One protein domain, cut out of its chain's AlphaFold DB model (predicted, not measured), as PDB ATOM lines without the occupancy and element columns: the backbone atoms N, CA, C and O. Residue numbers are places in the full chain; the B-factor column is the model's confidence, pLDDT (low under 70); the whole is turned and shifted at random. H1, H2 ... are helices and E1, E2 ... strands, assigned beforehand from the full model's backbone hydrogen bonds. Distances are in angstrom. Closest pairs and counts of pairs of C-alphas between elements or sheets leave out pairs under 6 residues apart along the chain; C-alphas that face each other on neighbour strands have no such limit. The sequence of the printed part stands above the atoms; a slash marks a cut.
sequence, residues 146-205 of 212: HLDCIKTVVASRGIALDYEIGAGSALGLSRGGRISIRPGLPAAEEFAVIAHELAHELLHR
ATOM      1  N   HIS A 146     177.323  87.465 220.161       95.56
ATOM      2  CA  HIS A 146     176.793  88.636 219.461       95.56
ATOM      3  C   HIS A 146     177.885  89.646 219.098       95.56
ATOM      4  O   HIS A 146     177.733  90.356 218.102       95.56
ATOM      5  N   LEU A 147     178.993  89.685 219.848       95.06
ATOM      6  CA  LEU A 147     180.147  90.521 219.512       95.06
ATOM      7  C   LEU A 147     180.801  90.077 218.196       95.06
ATOM      8  O   LEU A 147     181.076  90.904 217.326       95.06
ATOM      9  N   ASP A 148     180.977  88.776 217.995       95.88
ATOM     10  CA  ASP A 148     181.522  88.250 216.741       95.88
ATOM     11  C   ASP A 148     180.506  88.356 215.598       95.88
ATOM     12  O   ASP A 148     180.857  88.698 214.461       95.88
ATOM     13  N   CYS A 149     179.218  88.142 215.892       96.81
ATOM     14  CA  CYS A 149     178.153  88.322 214.911       96.81
ATOM     15  C   CYS A 149     178.099  89.763 214.399       96.81
ATOM     16  O   CYS A 149     178.005  89.968 213.189       96.81
ATOM     17  N   ILE A 150     178.191  90.770 215.275       96.38
ATOM     18  CA  ILE A 150     178.123  92.165 214.831       96.38
ATOM     19  C   ILE A 150     179.359  92.563 214.015       96.38
ATOM     20  O   ILE A 150     179.207  93.228 212.991       96.38
ATOM     21  N   LYS A 151     180.557  92.075 214.369       95.81
ATOM     22  CA  LYS A 151     181.775  92.248 213.552       95.81
ATOM     23  C   LYS A 151     181.613  91.630 212.162       95.81
ATOM     24  O   LYS A 151     181.976  92.241 211.158       95.81
ATOM     25  N   THR A 152     180.986  90.457 212.093       96.69
ATOM     26  CA  THR A 152     180.660  89.791 210.823       96.69
ATOM     27  C   THR A 152     179.662  90.607 210.000       96.69
ATOM     28  O   THR A 152     179.841  90.765 208.793       96.69
ATOM     29  N   VAL A 153     178.638  91.186 210.638       95.94
ATOM     30  CA  VAL A 153     177.678  92.073 209.964       95.94
ATOM     31  C   VAL A 153     178.384  93.302 209.390       95.94
ATOM     32  O   VAL A 153     178.145  93.632 208.230       95.94
ATOM     33  N   VAL A 154     179.273  93.946 210.151       95.69
ATOM     34  CA  VAL A 154     180.074  95.092 209.682       95.69
ATOM     35  C   VAL A 154     180.857  94.716 208.416       95.69
ATOM     36  O   VAL A 154     180.688  95.361 207.377       95.69
ATOM     37  N   ALA A 155     181.606  93.610 208.456       94.81
ATOM     38  CA  ALA A 155     182.381  93.129 207.313       94.81
ATOM     39  C   ALA A 155     181.498  92.780 206.099       94.81
ATOM     40  O   ALA A 155     181.805  93.170 204.973       94.81
ATOM     41  N   SER A 156     180.357  92.112 206.317       95.12
ATOM     42  CA  SER A 156     179.419  91.731 205.246       95.12
ATOM     43  C   SER A 156     178.824  92.929 204.499       95.12
ATOM     44  O   SER A 156     178.390  92.804 203.356       95.12
ATOM     45  N   ARG A 157     178.821  94.106 205.135       91.75
ATOM     46  CA  ARG A 157     178.339  95.362 204.554       91.75
ATOM     47  C   ARG A 157     179.443  96.178 203.880       91.75
ATOM     48  O   ARG A 157     179.186  97.313 203.484       91.75
ATOM     49  N   GLY A 158     180.647  95.615 203.750       92.44
ATOM     50  CA  GLY A 158     181.802  96.280 203.146       92.44
ATOM     51  C   GLY A 158     182.352  97.431 203.989       92.44
ATOM     52  O   GLY A 158     182.987  98.328 203.446       92.44
ATOM     53  N   ILE A 159     182.076  97.435 205.295       93.69
ATOM     54  CA  ILE A 159     182.571  98.448 206.227       93.69
ATOM     55  C   ILE A 159     183.847  97.903 206.876       93.69
ATOM     56  O   ILE A 159     183.849  96.796 207.416       93.69
ATOM     57  N   ALA A 160     184.934  98.670 206.827       93.75
ATOM     58  CA  ALA A 160     186.171  98.328 207.526       93.75
ATOM     59  C   ALA A 160     186.017  98.565 209.038       93.75
ATOM     60  O   ALA A 160     185.435  99.568 209.439       93.75
ATOM     61  N   LEU A 161     186.553  97.673 209.868       94.38
ATOM     62  CA  LEU A 161     186.607  97.845 211.322       94.38
ATOM     63  C   LEU A 161     188.070  97.895 211.765       94.38
ATOM     64  O   LEU A 161     188.815  96.952 211.499       94.38
ATOM     65  N   ASP A 162     188.463  98.964 212.449       94.06
ATOM     66  CA  ASP A 162     189.797  99.124 213.035       94.06
ATOM     67  C   ASP A 162     189.728  99.610 214.489       94.06
ATOM     68  O   ASP A 162     188.676 100.020 214.983       94.06
ATOM     69  N   TYR A 163     190.860  99.522 215.188       93.19
ATOM     70  CA  TYR A 163     190.983  99.907 216.596       93.19
ATOM     71  C   TYR A 163     191.900 101.126 216.757       93.19
ATOM     72  O   TYR A 163     192.831 101.119 217.564       93.19
ATOM     73  N   GLU A 164     191.666 102.161 215.944       84.19
ATOM     74  CA  GLU A 164     192.507 103.357 215.878       84.19
ATOM     75  C   GLU A 164     191.680 104.638 216.076       84.19
ATOM     76  O   GLU A 164     191.299 105.340 215.136       84.19
ATOM     77  N   ILE A 165     191.412 104.982 217.339       79.50
ATOM     78  CA  ILE A 165     190.905 106.311 217.710       79.50
ATOM     79  C   ILE A 165     192.039 107.141 218.317       79.50
ATOM     80  O   ILE A 165     192.743 106.685 219.217       79.50
ATOM     81  N   GLY A 166     192.204 108.372 217.816       67.12
ATOM     82  CA  GLY A 166     193.170 109.353 218.321       67.12
ATOM     83  C   GLY A 166     192.777 109.982 219.666       67.12
ATOM     84  O   GLY A 166     191.833 109.559 220.330       67.12
ATOM     85  N   ALA A 167     193.498 111.027 220.079       56.34
ATOM     86  CA  ALA A 167     193.225 111.731 221.332       56.34
ATOM     87  C   ALA A 167     191.814 112.359 221.331       56.34
ATOM     88  O   ALA A 167     191.519 113.247 220.533       56.34
ATOM     89  N   GLY A 168     190.938 111.902 222.229       68.19
ATOM     90  CA  GLY A 168     189.565 112.390 222.361       68.19
ATOM     91  C   GLY A 168     188.741 111.549 223.337       68.19
ATOM     92  O   GLY A 168     189.186 110.504 223.803       68.19
ATOM     93  N   SER A 169     187.526 111.997 223.663       77.56
ATOM     94  CA  SER A 169     186.625 111.275 224.575       77.56
ATOM     95  C   SER A 169     185.823 110.158 223.894       77.56
ATOM     96  O   SER A 169     185.347 109.269 224.595       77.56
ATOM     97  N   ALA A 170     185.738 110.139 222.560       85.81
ATOM     98  CA  ALA A 170     184.937 109.181 221.792       85.81
ATOM     99  C   ALA A 170     185.442 107.729 221.901       85.81
ATOM    100  O   ALA A 170     186.640 107.469 221.764       85.81
ATOM    101  N   LEU A 171     184.518 106.792 222.132       90.44
ATOM    102  CA  LEU A 171     184.792 105.349 222.178       90.44
ATOM    103  C   LEU A 171     184.742 104.691 220.788       90.44
ATOM    104  O   LEU A 171     185.390 103.668 220.585       90.44
ATOM    105  N   GLY A 172     184.001 105.294 219.853       91.50
ATOM    106  CA  GLY A 172     183.782 104.855 218.475       91.50
ATOM    107  C   GLY A 172     183.706 106.048 217.522       91.50
ATOM    108  O   GLY A 172     183.398 107.160 217.958       91.50
ATOM    109  N   LEU A 173     184.023 105.828 216.245       90.75
ATOM    110  CA  LEU A 173     183.842 106.793 215.157       90.75
ATOM    111  C   LEU A 173     183.416 106.096 213.860       90.75
ATOM    112  O   LEU A 173     184.158 105.282 213.309       90.75
ATOM    113  N   SER A 174     182.270 106.494 213.317       89.81
ATOM    114  CA  SER A 174     181.847 106.219 211.940       89.81
ATOM    115  C   SER A 174     182.497 107.204 210.952       89.81
ATOM    116  O   SER A 174     182.338 108.419 211.066       89.81
ATOM    117  N   ARG A 175     183.219 106.687 209.948       86.75
ATOM    118  CA  ARG A 175     183.975 107.461 208.939       86.75
ATOM    119  C   ARG A 175     183.472 107.288 207.501       86.75
ATOM    120  O   ARG A 175     184.041 107.871 206.589       86.75
ATOM    121  N   GLY A 176     182.392 106.542 207.286       83.69
ATOM    122  CA  GLY A 176     181.758 106.367 205.976       83.69
ATOM    123  C   GLY A 176     182.421 105.242 205.198       83.69
ATOM    124  O   GLY A 176     183.315 105.463 204.391       83.69
ATOM    125  N   GLY A 177     181.989 104.013 205.471       88.62
ATOM    126  CA  GLY A 177     182.638 102.782 205.019       88.62
ATOM    127  C   GLY A 177     183.714 102.270 205.978       88.62
ATOM    128  O   GLY A 177     184.367 101.271 205.685       88.62
ATOM    129  N   ARG A 178     183.900 102.921 207.134       91.38
ATOM    130  CA  ARG A 178     184.854 102.505 208.167       91.38
ATOM    131  C   ARG A 178     184.352 102.873 209.558       91.38
ATOM    132  O   ARG A 178     183.891 103.990 209.762       91.38
ATOM    133  N   ILE A 179     184.495 101.952 210.501       93.88
ATOM    134  CA  ILE A 179     184.264 102.145 211.929       93.88
ATOM    135  C   ILE A 179     185.616 102.013 212.632       93.88
ATOM    136  O   ILE A 179     186.280 100.987 212.498       93.88
ATOM    137  N   SER A 180     186.002 103.035 213.388       93.44
ATOM    138  CA  SER A 180     187.185 103.013 214.252       93.44
ATOM    139  C   SER A 180     186.747 102.935 215.707       93.44
ATOM    140  O   SER A 180     185.861 103.687 216.110       93.44
ATOM    141  N   ILE A 181     187.355 102.055 216.501       94.19
ATOM    142  CA  ILE A 181     187.003 101.832 217.914       94.19
ATOM    143  C   ILE A 181     188.216 102.054 218.811       94.19
ATOM    144  O   ILE A 181     189.357 101.823 218.421       94.19
ATOM    145  N   ARG A 182     187.993 102.528 220.035       93.38
ATOM    146  CA  ARG A 182     189.067 102.637 221.020       93.38
ATOM    147  C   ARG A 182     189.591 101.238 221.380       93.38
ATOM    148  O   ARG A 182     188.794 100.366 221.720       93.38
ATOM    149  N   PRO A 183     190.913 101.004 221.366       91.81
ATOM    150  CA  PRO A 183     191.458  99.720 221.784       91.81
ATOM    151  C   PRO A 183     191.252  99.490 223.289       91.81
ATOM    152  O   PRO A 183     191.352 100.420 224.090       91.81
ATOM    153  N   GLY A 184     191.004  98.235 223.676       90.19
ATOM    154  CA  GLY A 184     190.938  97.816 225.082       90.19
ATOM    155  C   GLY A 184     189.599  98.047 225.790       90.19
ATOM    156  O   GLY A 184     189.566  98.016 227.019       90.19
ATOM    157  N   LEU A 185     188.505  98.278 225.053       90.94
ATOM    158  CA  LEU A 185     187.170  98.337 225.653       90.94
ATOM    159  C   LEU A 185     186.731  96.959 226.181       90.94
ATOM    160  O   LEU A 185     187.034  95.939 225.557       90.94
ATOM    161  N   PRO A 186     185.982  96.904 227.297       93.44
ATOM    162  CA  PRO A 186     185.278  95.693 227.708       93.44
ATOM    163  C   PRO A 186     184.336  95.195 226.605       93.44
ATOM    164  O   PRO A 186     183.723  96.000 225.909       93.44
ATOM    165  N   ALA A 187     184.143  93.877 226.494       94.31
ATOM    166  CA  ALA A 187     183.350  93.268 225.417       94.31
ATOM    167  C   ALA A 187     181.934  93.866 225.274       94.31
ATOM    168  O   ALA A 187     181.463  94.094 224.160       94.31
ATOM    169  N   ALA A 188     181.259  94.153 226.392       93.94
ATOM    170  CA  ALA A 188     179.933  94.772 226.385       93.94
ATOM    171  C   ALA A 188     179.945  96.199 225.814       93.94
ATOM    172  O   ALA A 188     179.072  96.554 225.019       93.94
ATOM    173  N   GLU A 189     180.941  97.006 226.189       93.69
ATOM    174  CA  GLU A 189     181.132  98.353 225.647       93.69
ATOM    175  C   GLU A 189     181.512  98.298 224.173       93.69
ATOM    176  O   GLU A 189     180.920  99.010 223.369       93.69
ATOM    177  N   GLU A 190     182.441  97.418 223.799       94.88
ATOM    178  CA  GLU A 190     182.848  97.215 222.413       94.88
ATOM    179  C   GLU A 190     181.641  96.871 221.533       94.88
ATOM    180  O   GLU A 190     181.413  97.518 220.514       94.88
ATOM    181  N   PHE A 191     180.812  95.913 221.958       96.06
ATOM    182  CA  PHE A 191     179.587  95.548 221.249       96.06
ATOM    183  C   PHE A 191     178.641  96.742 221.079       96.06
ATOM    184  O   PHE A 191     178.168  97.008 219.971       96.06
ATOM    185  N   ALA A 192     178.369  97.473 222.163       94.88
ATOM    186  CA  ALA A 192     177.458  98.610 222.133       94.88
ATOM    187  C   ALA A 192     177.985  99.755 221.254       94.88
ATOM    188  O   ALA A 192     177.209 100.376 220.524       94.88
ATOM    189  N   VAL A 193     179.296 100.002 221.281       94.56
ATOM    190  CA  VAL A 193     179.962 100.990 220.428       94.56
ATOM    191  C   VAL A 193     179.893 100.563 218.963       94.56
ATOM    192  O   VAL A 193     179.456 101.362 218.140       94.56
ATOM    193  N   ILE A 194     180.215  99.305 218.621       95.31
ATOM    194  CA  ILE A 194     180.063  98.798 217.244       95.31
ATOM    195  C   ILE A 194     178.619  98.985 216.774       95.31
ATOM    196  O   ILE A 194     178.396  99.436 215.653       95.31
ATOM    197  N   ALA A 195     177.632  98.663 217.613       95.75
ATOM    198  CA  ALA A 195     176.224  98.815 217.265       95.75
ATOM    199  C   ALA A 195     175.844 100.279 216.997       95.75
ATOM    200  O   ALA A 195     175.141 100.558 216.023       95.75
ATOM    201  N   HIS A 196     176.333 101.207 217.824       94.50
ATOM    202  CA  HIS A 196     176.112 102.641 217.650       94.50
ATOM    203  C   HIS A 196     176.735 103.163 216.350       94.50
ATOM    204  O   HIS A 196     176.048 103.781 215.537       94.50
ATOM    205  N   GLU A 197     178.013 102.865 216.106       94.06
ATOM    206  CA  GLU A 197     178.709 103.328 214.902       94.06
ATOM    207  C   GLU A 197     178.179 102.658 213.632       94.06
ATOM    208  O   GLU A 197     178.057 103.303 212.592       94.06
ATOM    209  N   LEU A 198     177.782 101.383 213.704       94.19
ATOM    210  CA  LEU A 198     177.104 100.711 212.602       94.19
ATOM    211  C   LEU A 198     175.767 101.390 212.289       94.19
ATOM    212  O   LEU A 198     175.440 101.561 211.118       94.19
ATOM    213  N   ALA A 199     175.001 101.819 213.295       93.00
ATOM    214  CA  ALA A 199     173.784 102.587 213.052       93.00
ATOM    215  C   ALA A 199     174.090 103.899 212.308       93.00
ATOM    216  O   ALA A 199     173.398 104.206 211.337       93.00
ATOM    217  N   HIS A 200     175.164 104.614 212.664       89.62
ATOM    218  CA  HIS A 200     175.623 105.789 211.905       89.62
ATOM    219  C   HIS A 200     176.009 105.450 210.467       89.62
ATOM    220  O   HIS A 200     175.601 106.152 209.540       89.62
ATOM    221  N   GLU A 201     176.742 104.356 210.255       89.56
ATOM    222  CA  GLU A 201     177.108 103.870 208.920       89.56
ATOM    223  C   GLU A 201     175.899 103.502 208.058       89.56
ATOM    224  O   GLU A 201     175.999 103.554 206.835       89.56
ATOM    225  N   LEU A 202     174.769 103.116 208.651       88.38
ATOM    226  CA  LEU A 202     173.573 102.703 207.912       88.38
ATOM    227  C   LEU A 202     172.558 103.825 207.718       88.38
ATOM    228  O   LEU A 202     171.946 103.907 206.656       88.38
ATOM    229  N   LEU A 203     172.363 104.656 208.738       85.69
ATOM    230  CA  LEU A 203     171.272 105.627 208.804       85.69
ATOM    231  C   LEU A 203     171.722 107.051 208.474       85.69
ATOM    232  O   LEU A 203     170.900 107.870 208.069       85.69
ATOM    233  N   HIS A 204     173.014 107.352 208.608       70.69
ATOM    234  CA  HIS A 204     173.552 108.705 208.465       70.69
ATOM    235  C   HIS A 204     174.618 108.794 207.359       70.69
ATOM    236  O   HIS A 204     175.674 109.404 207.539       70.69
ATOM    237  N   ARG A 205     174.338 108.182 206.196       60.50
ATOM    238  CA  ARG A 205     175.100 108.346 204.939       60.50
ATOM    239  C   ARG A 205     174.608 109.591 204.184       60.50
ATOM    240  O   ARG A 205     173.802 109.466 203.269       60.50
TER     241      ARG A 205
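Overview. This is residues 146 to 205 of the 212 residues of an uncharacterized protein of Phycisphaerae bacterium RAS2 (UniProt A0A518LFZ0). One long helix, H2, covers one face of a small three-stranded sheet and runs along its strands; a shorter helix, H1, packs side by side with H2 and grazes the sheet with residues 151 to 155. The 60 printed residues hold two named helices and three named strands, in the order H1 E1 E2 E3 H2. The sheet runs E1 E3 E2 and is mixed, and the class is mixed, helices and strands. The whole is compact and rounded, with a radius of gyration of the C-alphas of 10.5 A and spans of 26 by 24 by 16 A.

Along the chain. Find C-alpha 146 at (176.793, 88.636, 219.461); from there H1 runs through residues 146 to 156, 14.8 A. Next come E1, residues 160 to 162, E2, residues 172 to 174, and E3, residues 178 to 181. H2, residues 187 to 203, covers 24.0 A and ends at C-alpha 203, (171.272, 105.627, 208.804).

Arrangement. Look first at the sheet: E1 and E3 are parallel, with N 179 and O 160 2.8 A apart. E3 and E2 form an antiparallel hairpin, with N 173 and O 180 2.8 A apart. H2 is on one face of this sheet, two layers, a helix over a sheet, at a height of 8.1 A. It lies over E2 and only just over E3, on which 3 of its C-alphas fall; its closest C-alphas to E2 are Glu 197 and Ser 174, 5.2 A. H1 and H2 touch, the same way at a shallow tilt of 32 degrees, closest at the C-alphas of Leu 147 and Phe 191, 5.3 A. In both helices each O i to N i+4 pair is within hydrogen-bond range.

Size, cuts and confidence. The C-alphas farthest apart are those of Ser 156 and Ala 167, 29.1 A. The printed part has no cut and no long link. Mean pLDDT of the printed part is 89.9; residues 166 to 168 and 205 are under 70.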